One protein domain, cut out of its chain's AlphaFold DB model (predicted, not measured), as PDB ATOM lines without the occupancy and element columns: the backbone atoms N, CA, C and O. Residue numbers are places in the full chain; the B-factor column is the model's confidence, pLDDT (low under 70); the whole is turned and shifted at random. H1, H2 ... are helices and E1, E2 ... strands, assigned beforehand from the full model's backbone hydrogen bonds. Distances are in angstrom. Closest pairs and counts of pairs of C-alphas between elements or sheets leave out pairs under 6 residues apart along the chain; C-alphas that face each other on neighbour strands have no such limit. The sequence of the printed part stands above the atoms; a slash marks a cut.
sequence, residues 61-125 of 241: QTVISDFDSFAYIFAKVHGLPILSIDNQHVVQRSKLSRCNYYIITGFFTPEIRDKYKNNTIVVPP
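AT A GLANCE: This is residues 61 to 125 of the 241 residues of the protein "Hypothetical protein" of Rotaria sordida (UniProt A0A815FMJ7). A small, twisted sheet of four parallel strands is the backbone of this domain, with H1 packed over one face at the E1 edge and the very short H2 only grazing the sheet. A long loop, residues 106 to 119, joins E3 to E4 at the other edge. The printed part has 65 residues, in the order E1 H1 E2 H2 E3 E4; the sheet runs E1 E2 E3 E4, and the class is mixed, with under half of the residues in named elements. It is compact, with a radius of gyration of the C-alphas of 11.5 A and spans of 33 by 23 by 19 A.

IN THESE COORDINATES: Find C-alpha 63 at (210.358, 168.278, 284.839), where E1, residues 63 to 65, begins. E2 is residues 82 to 85; E3, residues 101 to 105, runs 13.2 A; E4, residues 120 to 123, ends at C-alpha 123, (218.643, 174.676, 269.023). H1, residues 69 to 77, runs 12.2 A from (202.367, 161.993, 278.960), and H2 is residues 88 to 91.

HOW THE PARTS SIT: Look between E1 and E2 for N 83 and O 63, 2.9 A apart; between E2 and E3 for N 103 and O 84, 2.8 A; between E3 and E4 for N 121 and O 102, 2.9 A. H1 is on the sheet, over E1, and the closest C-alphas of the two are those of Val 63 and Ala 75, 6.1 A apart. E1, H1, E2 and E2, H2, E3 are strand-helix-strand units, parallel neighbour strands with a helix between, each with a right-handed crossover. In H1 every O i to N i+4 pair is within hydrogen-bond range; H2 is too short for one.

THE WHOLE: The C-alphas of His 78 and Phe 107 are farthest apart, 34.0 A. The printed part has no cut; E3 to E4 is a long link. Residues 88 to 97 are under pLDDT 70.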
ATOM      1  N   GLN A  61     212.400 169.468 291.450       92.44
ATOM      2  CA  GLN A  61     212.111 170.905 291.351       92.44
ATOM      3  C   GLN A  61     211.632 171.323 289.953       92.44
ATOM      4  O   GLN A  61     211.139 172.433 289.762       92.44
ATOM      5  N   THR A  62     211.809 170.459 288.955       91.94
ATOM      6  CA  THR A  62     211.472 170.717 287.554       91.94
ATOM      7  C   THR A  62     211.288 169.398 286.822       91.94
ATOM      8  O   THR A  62     211.846 168.382 287.234       91.94
ATOM      9  N   VAL A  63     210.527 169.425 285.732       90.19
ATOM     10  CA  VAL A  63     210.358 168.278 284.839       90.19
ATOM     11  C   VAL A  63     210.784 168.647 283.428       90.19
ATOM     12  O   VAL A  63     210.362 169.672 282.893       90.19
ATOM     13  N   ILE A  64     211.603 167.788 282.829       90.38
ATOM     14  CA  ILE A  64     211.968 167.838 281.415       90.38
ATOM     15  C   ILE A  64     211.209 166.709 280.716       90.38
ATOM     16  O   ILE A  64     211.234 165.580 281.196       90.38
ATOM     17  N   SER A  65     210.495 167.016 279.635       85.81
ATOM     18  CA  SER A  65     209.658 166.050 278.915       85.81
ATOM     19  C   SER A  65     209.876 166.166 277.412       85.81
ATOM     20  O   SER A  65     209.885 167.268 276.868       85.81
ATOM     21  N   ASP A  66     210.008 165.027 276.746       81.25
ATOM     22  CA  ASP A  66     210.082 164.869 275.292       81.25
ATOM     23  C   ASP A  66     208.706 164.581 274.666       81.25
ATOM     24  O   ASP A  66     208.596 163.866 273.674       81.25
ATOM     25  N   PHE A  67     207.645 165.150 275.252       73.81
ATOM     26  CA  PHE A  67     206.235 164.858 274.959       73.81
ATOM     27  C   PHE A  67     205.690 163.557 275.586       73.81
ATOM     28  O   PHE A  67     204.550 163.168 275.315       73.81
ATOM     29  N   ASP A  68     206.425 162.925 276.509       76.81
ATOM     30  CA  ASP A  68     205.857 161.875 277.360       76.81
ATOM     31  C   ASP A  68     204.696 162.389 278.244       76.81
ATOM     32  O   ASP A  68     204.784 163.398 278.956       76.81
ATOM     33  N   SER A  69     203.587 161.647 278.225       75.69
ATOM     34  CA  SER A  69     202.367 161.993 278.960       75.69
ATOM     35  C   SER A  69     202.522 161.828 280.471       75.69
ATOM     36  O   SER A  69     201.899 162.577 281.226       75.69
ATOM     37  N   PHE A  70     203.325 160.866 280.930       78.62
ATOM     38  CA  PHE A  70     203.467 160.582 282.353       78.62
ATOM     39  C   PHE A  70     204.225 161.701 283.075       78.62
ATOM     40  O   PHE A  70     203.693 162.289 284.021       78.62
ATOM     41  N   ALA A  71     205.413 162.064 282.584       80.94
ATOM     42  CA  ALA A  71     206.222 163.159 283.114       80.94
ATOM     43  C   ALA A  71     205.441 164.483 283.103       80.94
ATOM     44  O   ALA A  71     205.419 165.226 284.091       80.94
ATOM     45  N   TYR A  72     204.715 164.754 282.014       82.31
ATOM     46  CA  TYR A  72     203.864 165.934 281.912       82.31
ATOM     47  C   TYR A  72     202.761 165.966 282.987       82.31
ATOM     48  O   TYR A  72     202.568 166.993 283.649       82.31
ATOM     49  N   ILE A  73     202.032 164.858 283.181       80.75
ATOM     50  CA  ILE A  73     200.961 164.769 284.185       80.75
ATOM     51  C   ILE A  73     201.538 164.899 285.597       80.75
ATOM     52  O   ILE A  73     200.997 165.673 286.390       80.75
ATOM     53  N   PHE A  74     202.650 164.219 285.894       83.00
ATOM     54  CA  PHE A  74     203.354 164.325 287.175       83.00
ATOM     55  C   PHE A  74     203.640 165.789 287.523       83.00
ATOM     56  O   PHE A  74     203.292 166.260 288.609       83.00
ATOM     57  N   ALA A  75     204.217 166.538 286.584       86.38
ATOM     58  CA  ALA A  75     204.561 167.931 286.811       86.38
ATOM     59  C   ALA A  75     203.323 168.802 287.056       86.38
ATOM     60  O   ALA A  75     203.335 169.691 287.907       86.38
ATOM     61  N   LYS A  76     202.226 168.539 286.333       84.12
ATOM     62  CA  LYS A  76     200.961 169.265 286.497       84.12
ATOM     63  C   LYS A  76     200.324 169.026 287.856       84.12
ATOM     64  O   LYS A  76     199.880 169.992 288.472       84.12
ATOM     65  N   VAL A  77     200.288 167.775 288.308       84.00
ATOM     66  CA  VAL A  77     199.724 167.394 289.610       84.00
ATOM     67  C   VAL A  77     200.504 168.043 290.754       84.00
ATOM     68  O   VAL A  77     199.895 168.524 291.705       84.00
ATOM     69  N   HIS A  78     201.828 168.138 290.631       84.31
ATOM     70  CA  HIS A  78     202.696 168.708 291.666       84.31
ATOM     71  C   HIS A  78     202.997 170.204 291.500       84.31
ATOM     72  O   HIS A  78     203.749 170.769 292.289       84.31
ATOM     73  N   GLY A  79     202.432 170.866 290.486       88.88
ATOM     74  CA  GLY A  79     202.670 172.292 290.238       88.88
ATOM     75  C   GLY A  79     204.118 172.635 289.868       88.88
ATOM     76  O   GLY A  79     204.548 173.768 290.086       88.88
ATOM     77  N   LEU A  80     204.870 171.680 289.317       91.19
ATOM     78  CA  LEU A  80     206.273 171.863 288.953       91.19
ATOM     79  C   LEU A  80     206.418 172.565 287.593       91.19
ATOM     80  O   LEU A  80     205.592 172.353 286.695       91.19
ATOM     81  N   PRO A  81     207.473 173.380 287.403       92.69
ATOM     82  CA  PRO A  81     207.824 173.905 286.092       92.69
ATOM     83  C   PRO A  81     208.145 172.777 285.104       92.69
ATOM     84  O   PRO A  81     208.777 171.784 285.466       92.69
ATOM     85  N   ILE A  82     207.724 172.959 283.850       90.62
ATOM     86  CA  ILE A  82     207.914 171.986 282.767       90.62
ATOM     87  C   ILE A  82     208.724 172.615 281.636       90.62
ATOM     88  O   ILE A  82     208.319 173.645 281.082       90.62
ATOM     89  N   LEU A  83     209.822 171.961 281.273       91.31
ATOM     90  CA  LEU A  83     210.610 172.214 280.072       91.31
ATOM     91  C   LEU A  83     210.307 171.118 279.043       91.31
ATOM     92  O   LEU A  83     210.575 169.947 279.290       91.31
ATOM     93  N   SER A  84     209.748 171.494 277.897       89.06
ATOM     94  CA  SER A  84     209.575 170.569 276.771       89.06
ATOM     95  C   SER A  84     210.849 170.529 275.937       89.06
ATOM     96  O   SER A  84     211.376 171.599 275.626       89.06
ATOM     97  N   ILE A  85     211.317 169.346 275.546       88.00
ATOM     98  CA  ILE A  85     212.383 169.171 274.553       88.00
ATOM     99  C   ILE A  85     211.853 168.255 273.462       88.00
ATOM    100  O   ILE A  85     211.898 167.039 273.590       88.00
ATOM    101  N   ASP A  86     211.336 168.833 272.388       77.75
ATOM    102  CA  ASP A  86     210.711 168.053 271.331       77.75
ATOM    103  C   ASP A  86     210.741 168.797 269.995       77.75
ATOM    104  O   ASP A  86     210.874 170.020 269.910       77.75
ATOM    105  N   ASN A  87     210.611 168.032 268.922       71.69
ATOM    106  CA  ASN A  87     210.462 168.539 267.565       71.69
ATOM    107  C   ASN A  87     208.992 168.575 267.106       71.69
ATOM    108  O   ASN A  87     208.649 169.291 266.163       71.69
ATOM    109  N   GLN A  88     208.106 167.817 267.763       61.75
ATOM    110  CA  GLN A  88     206.708 167.638 267.359       61.75
ATOM    111  C   GLN A  88     205.859 168.903 267.532       61.75
ATOM    112  O   GLN A  88     204.864 169.099 266.827       61.75
ATOM    113  N   HIS A  89     206.260 169.828 268.403       58.03
ATOM    114  CA  HIS A  89     205.582 171.111 268.590       58.03
ATOM    115  C   HIS A  89     205.592 171.995 267.338       58.03
ATOM    116  O   HIS A  89     204.702 172.837 267.162       58.03
ATOM    117  N   VAL A  90     206.540 171.759 266.431       56.72
ATOM    118  CA  VAL A  90     206.602 172.391 265.109       56.72
ATOM    119  C   VAL A  90     205.442 171.918 264.231       56.72
ATOM    120  O   VAL A  90     204.811 172.725 263.545       56.72
ATOM    121  N   VAL A  91     205.097 170.628 264.319       55.16
ATOM    122  CA  VAL A  91     204.007 169.989 263.564       55.16
ATOM    123  C   VAL A  91     202.645 170.495 264.010       55.16
ATOM    124  O   VAL A  91     201.778 170.784 263.187       55.16
ATOM    125  N   GLN A  92     202.442 170.662 265.315       53.28
ATOM    126  CA  GLN A  92     201.109 170.943 265.843       53.28
ATOM    127  C   GLN A  92     200.669 172.405 265.768       53.28
ATOM    128  O   GLN A  92     199.578 172.700 266.265       53.28
ATOM    129  N   ARG A  93     201.472 173.320 265.187       50.62
ATOM    130  CA  ARG A  93     201.166 174.762 265.073       50.62
ATOM    131  C   ARG A  93     200.317 175.228 266.260       50.62
ATOM    132  O   ARG A  93     199.200 175.701 266.060       50.62
ATOM    133  N   SER A  94     200.830 175.095 267.494       43.34
ATOM    134  CA  SER A  94     200.322 175.704 268.744       43.34
ATOM    135  C   SER A  94     199.086 175.168 269.493       43.34
ATOM    136  O   SER A  94     198.381 175.961 270.140       43.34
ATOM    137  N   LYS A  95     198.889 173.852 269.561       42.12
ATOM    138  CA  LYS A  95     198.203 173.248 270.719       42.12
ATOM    139  C   LYS A  95     199.229 172.766 271.741       42.12
ATOM    140  O   LYS A  95     199.374 171.578 271.976       42.12
ATOM    141  N   LEU A  96     199.965 173.704 272.332       52.50
ATOM    142  CA  LEU A  96     200.909 173.337 273.377       52.50
ATOM    143  C   LEU A  96     200.146 172.834 274.607       52.50
ATOM    144  O   LEU A  96     199.231 173.501 275.106       52.50
ATOM    145  N   SER A  97     200.581 171.687 275.117       58.75
ATOM    146  CA  SER A  97     200.455 171.366 276.532       58.75
ATOM    147  C   SER A  97     201.068 172.533 277.335       58.75
ATOM    148  O   SER A  97     201.945 173.247 276.841       58.75
ATOM    149  N   ARG A  98     200.545 172.851 278.527       72.50
ATOM    150  CA  ARG A  98     200.867 174.097 279.266       72.50
ATOM    151  C   ARG A  98     202.280 174.058 279.884       72.50
ATOM    152  O   ARG A  98     202.389 174.209 281.099       72.50
ATOM    153  N   CYS A  99     203.331 173.805 279.112       83.88
ATOM    154  CA  CYS A  99     204.715 173.867 279.578       83.88
ATOM    155  C   CYS A  99     205.150 175.317 279.814       83.88
ATOM    156  O   CYS A  99     204.570 176.266 279.280       83.88
ATOM    157  N   ASN A 100     206.156 175.484 280.666       89.88
ATOM    158  CA  ASN A 100     206.697 176.791 281.012       89.88
ATOM    159  C   ASN A 100     207.678 177.259 279.938       89.88
ATOM    160  O   ASN A 100     207.632 178.426 279.550       89.88
ATOM    161  N   TYR A 101     208.496 176.332 279.435       90.12
ATOM    162  CA  TYR A 101     209.538 176.571 278.445       90.12
ATOM    163  C   TYR A 101     209.566 175.455 277.398       90.12
ATOM    164  O   TYR A 101     209.167 174.323 277.677       90.12
ATOM    165  N   TYR A 102     210.064 175.781 276.209       87.69
ATOM    166  CA  TYR A 102     210.173 174.872 275.074       87.69
ATOM    167  C   TYR A 102     211.568 174.967 274.452       87.69
ATOM    168  O   TYR A 102     212.074 176.063 274.201       87.69
ATOM    169  N   ILE A 103     212.160 173.816 274.168       90.56
ATOM    170  CA  ILE A 103     213.354 173.656 273.347       90.56
ATOM    171  C   ILE A 103     212.931 172.869 272.120       90.56
ATOM    172  O   ILE A 103     212.534 171.711 272.224       90.56
ATOM    173  N   ILE A 104     213.016 173.512 270.963       87.94
ATOM    174  CA  ILE A 104     212.797 172.864 269.678       87.94
ATOM    175  C   ILE A 104     214.160 172.505 269.106       87.94
ATOM    176  O   ILE A 104     215.001 173.382 268.916       87.94
ATOM    177  N   THR A 105     214.374 171.223 268.837       88.19
ATOM    178  CA  THR A 105     215.619 170.689 268.270       88.19
ATOM    179  C   THR A 105     215.355 170.097 266.892       88.19
ATOM    180  O   THR A 105     214.437 169.297 266.716       88.19
ATOM    181  N   GLY A 106     216.167 170.463 265.904       88.69
ATOM    182  CA  GLY A 106     216.044 169.939 264.547       88.69
ATOM    183  C   GLY A 106     216.960 170.653 263.563       88.69
ATOM    184  O   GLY A 106     217.564 171.673 263.880       88.69
ATOM    185  N   PHE A 107     217.076 170.098 262.360       88.12
ATOM    186  CA  PHE A 107     217.922 170.639 261.291       88.12
ATOM    187  C   PHE A 107     217.357 171.921 260.647       88.12
ATOM    188  O   PHE A 107     217.998 172.520 259.788       88.12
ATOM    189  N   PHE A 108     216.158 172.337 261.052       86.25
ATOM    190  CA  PHE A 108     215.411 173.456 260.494       86.25
ATOM    191  C   PHE A 108     215.138 174.528 261.558       86.25
ATOM    192  O   PHE A 108     215.172 174.270 262.760       86.25
ATOM    193  N   THR A 109     214.816 175.745 261.112       84.56
ATOM    194  CA  THR A 109     214.435 176.857 261.998       84.56
ATOM    195  C   THR A 109     212.977 177.245 261.747       84.56
ATOM    196  O   THR A 109     212.695 177.945 260.775       84.56
ATOM    197  N   PRO A 110     212.028 176.794 262.585       83.81
ATOM    198  CA  PRO A 110     210.614 177.060 262.367       83.81
ATOM    199  C   PRO A 110     210.222 178.470 262.825       83.81
ATOM    200  O   PRO A 110     210.768 179.011 263.790       83.81
ATOM    201  N   GLU A 111     209.198 179.047 262.196       82.94
ATOM    202  CA  GLU A 111     208.589 180.280 262.697       82.94
ATOM    203  C   GLU A 111     207.825 180.032 264.007       82.94
ATOM    204  O   GLU A 111     206.877 179.243 264.075       82.94
ATOM    205  N   ILE A 112     208.204 180.759 265.060       83.88
ATOM    206  CA  ILE A 112     207.565 180.667 266.376       83.88
ATOM    207  C   ILE A 112     206.437 181.696 266.489       83.88
ATOM    208  O   ILE A 112     206.636 182.892 266.261       83.88
ATOM    209  N   ARG A 113     205.241 181.251 266.905       81.62
ATOM    210  CA  ARG A 113     204.102 182.155 267.160       81.62
ATOM    211  C   ARG A 113     204.454 183.160 268.253       81.62
ATOM    212  O   ARG A 113     205.006 182.774 269.280       81.62
ATOM    213  N   ASP A 114     204.009 184.407 268.098       84.69
ATOM    214  CA  ASP A 114     204.342 185.512 269.014       84.69
ATOM    215  C   ASP A 114     204.125 185.187 270.495       84.69
ATOM    216  O   ASP A 114     204.989 185.469 271.321       84.69
ATOM    217  N   LYS A 115     203.018 184.508 270.830       83.56
ATOM    218  CA  LYS A 115     202.702 184.104 272.212       83.56
ATOM    219  C   LYS A 115     203.736 183.177 272.872       83.56
ATOM    220  O   LYS A 115     203.690 183.034 274.087       83.56
ATOM    221  N   TYR A 116     204.622 182.544 272.100       84.38
ATOM    222  CA  TYR A 116     205.634 181.601 272.590       84.38
ATOM    223  C   TYR A 116     207.077 182.047 272.339       84.38
ATOM    224  O   TYR A 116     208.010 181.373 272.765       84.38
ATOM    225  N   LYS A 117     207.291 183.194 271.683       86.00
ATOM    226  CA  LYS A 117     208.645 183.686 271.369       86.00
ATOM    227  C   LYS A 117     209.519 183.870 272.610       86.00
ATOM    228  O   LYS A 117     210.713 183.626 272.553       86.00
ATOM    229  N   ASN A 118     208.922 184.260 273.736       90.25
ATOM    230  CA  ASN A 118     209.662 184.540 274.970       90.25
ATOM    231  C   ASN A 118     210.002 183.289 275.789       90.25
ATOM    232  O   ASN A 118     210.757 183.390 276.750       90.25
ATOM    233  N   ASN A 119     209.422 182.133 275.465       89.62
ATOM    234  CA  ASN A 119     209.631 180.899 276.221       89.62
ATOM    235  C   ASN A 119     209.975 179.698 275.339       89.62
ATOM    236  O   ASN A 119     209.900 178.565 275.801       89.62
ATOM    237  N   THR A 120     210.343 179.946 274.085       88.75
ATOM    238  CA  THR A 120     210.775 178.920 273.141       88.75
ATOM    239  C   THR A 120     212.150 179.278 272.615       88.75
ATOM    240  O   THR A 120     212.353 180.389 272.127       88.75
ATOM    241  N   ILE A 121     213.073 178.326 272.677       90.50
ATOM    242  CA  ILE A 121     214.361 178.406 271.993       90.50
ATOM    243  C   ILE A 121     214.426 177.324 270.922       90.50
ATOM    244  O   ILE A 121     213.892 176.230 271.099       90.50
ATOM    245  N   VAL A 122     215.075 177.645 269.808       89.06
ATOM    246  CA  VAL A 122     215.395 176.679 268.758       89.06
ATOM    247  C   VAL A 122     216.886 176.404 268.850       89.06
ATOM    248  O   VAL A 122     217.682 177.343 268.881       89.06
ATOM    249  N   VAL A 123     217.256 175.132 268.935       91.31
ATOM    250  CA  VAL A 123     218.643 174.676 269.023       91.31
ATOM    251  C   VAL A 123     218.953 173.719 267.868       91.31
ATOM    252  O   VAL A 123     218.029 173.105 267.325       91.31
ATOM    253  N   PRO A 124     220.234 173.576 267.478       90.75
ATOM    254  CA  PRO A 124     220.639 172.555 266.518       90.75
ATOM    255  C   PRO A 124     220.239 171.144 266.975       90.75
ATOM    256  O   PRO A 124     220.009 170.934 268.170       90.75
ATOM    257  N   PRO A 125     220.207 170.165 266.053       90.69
ATOM    258  CA  PRO A 125     219.947 168.779 266.400       90.69
ATOM    259  C   PRO A 125     220.823 168.268 267.541       90.69
ATOM    260  O   PRO A 125     222.043 168.434 267.521       90.69
TER     261      PRO A 125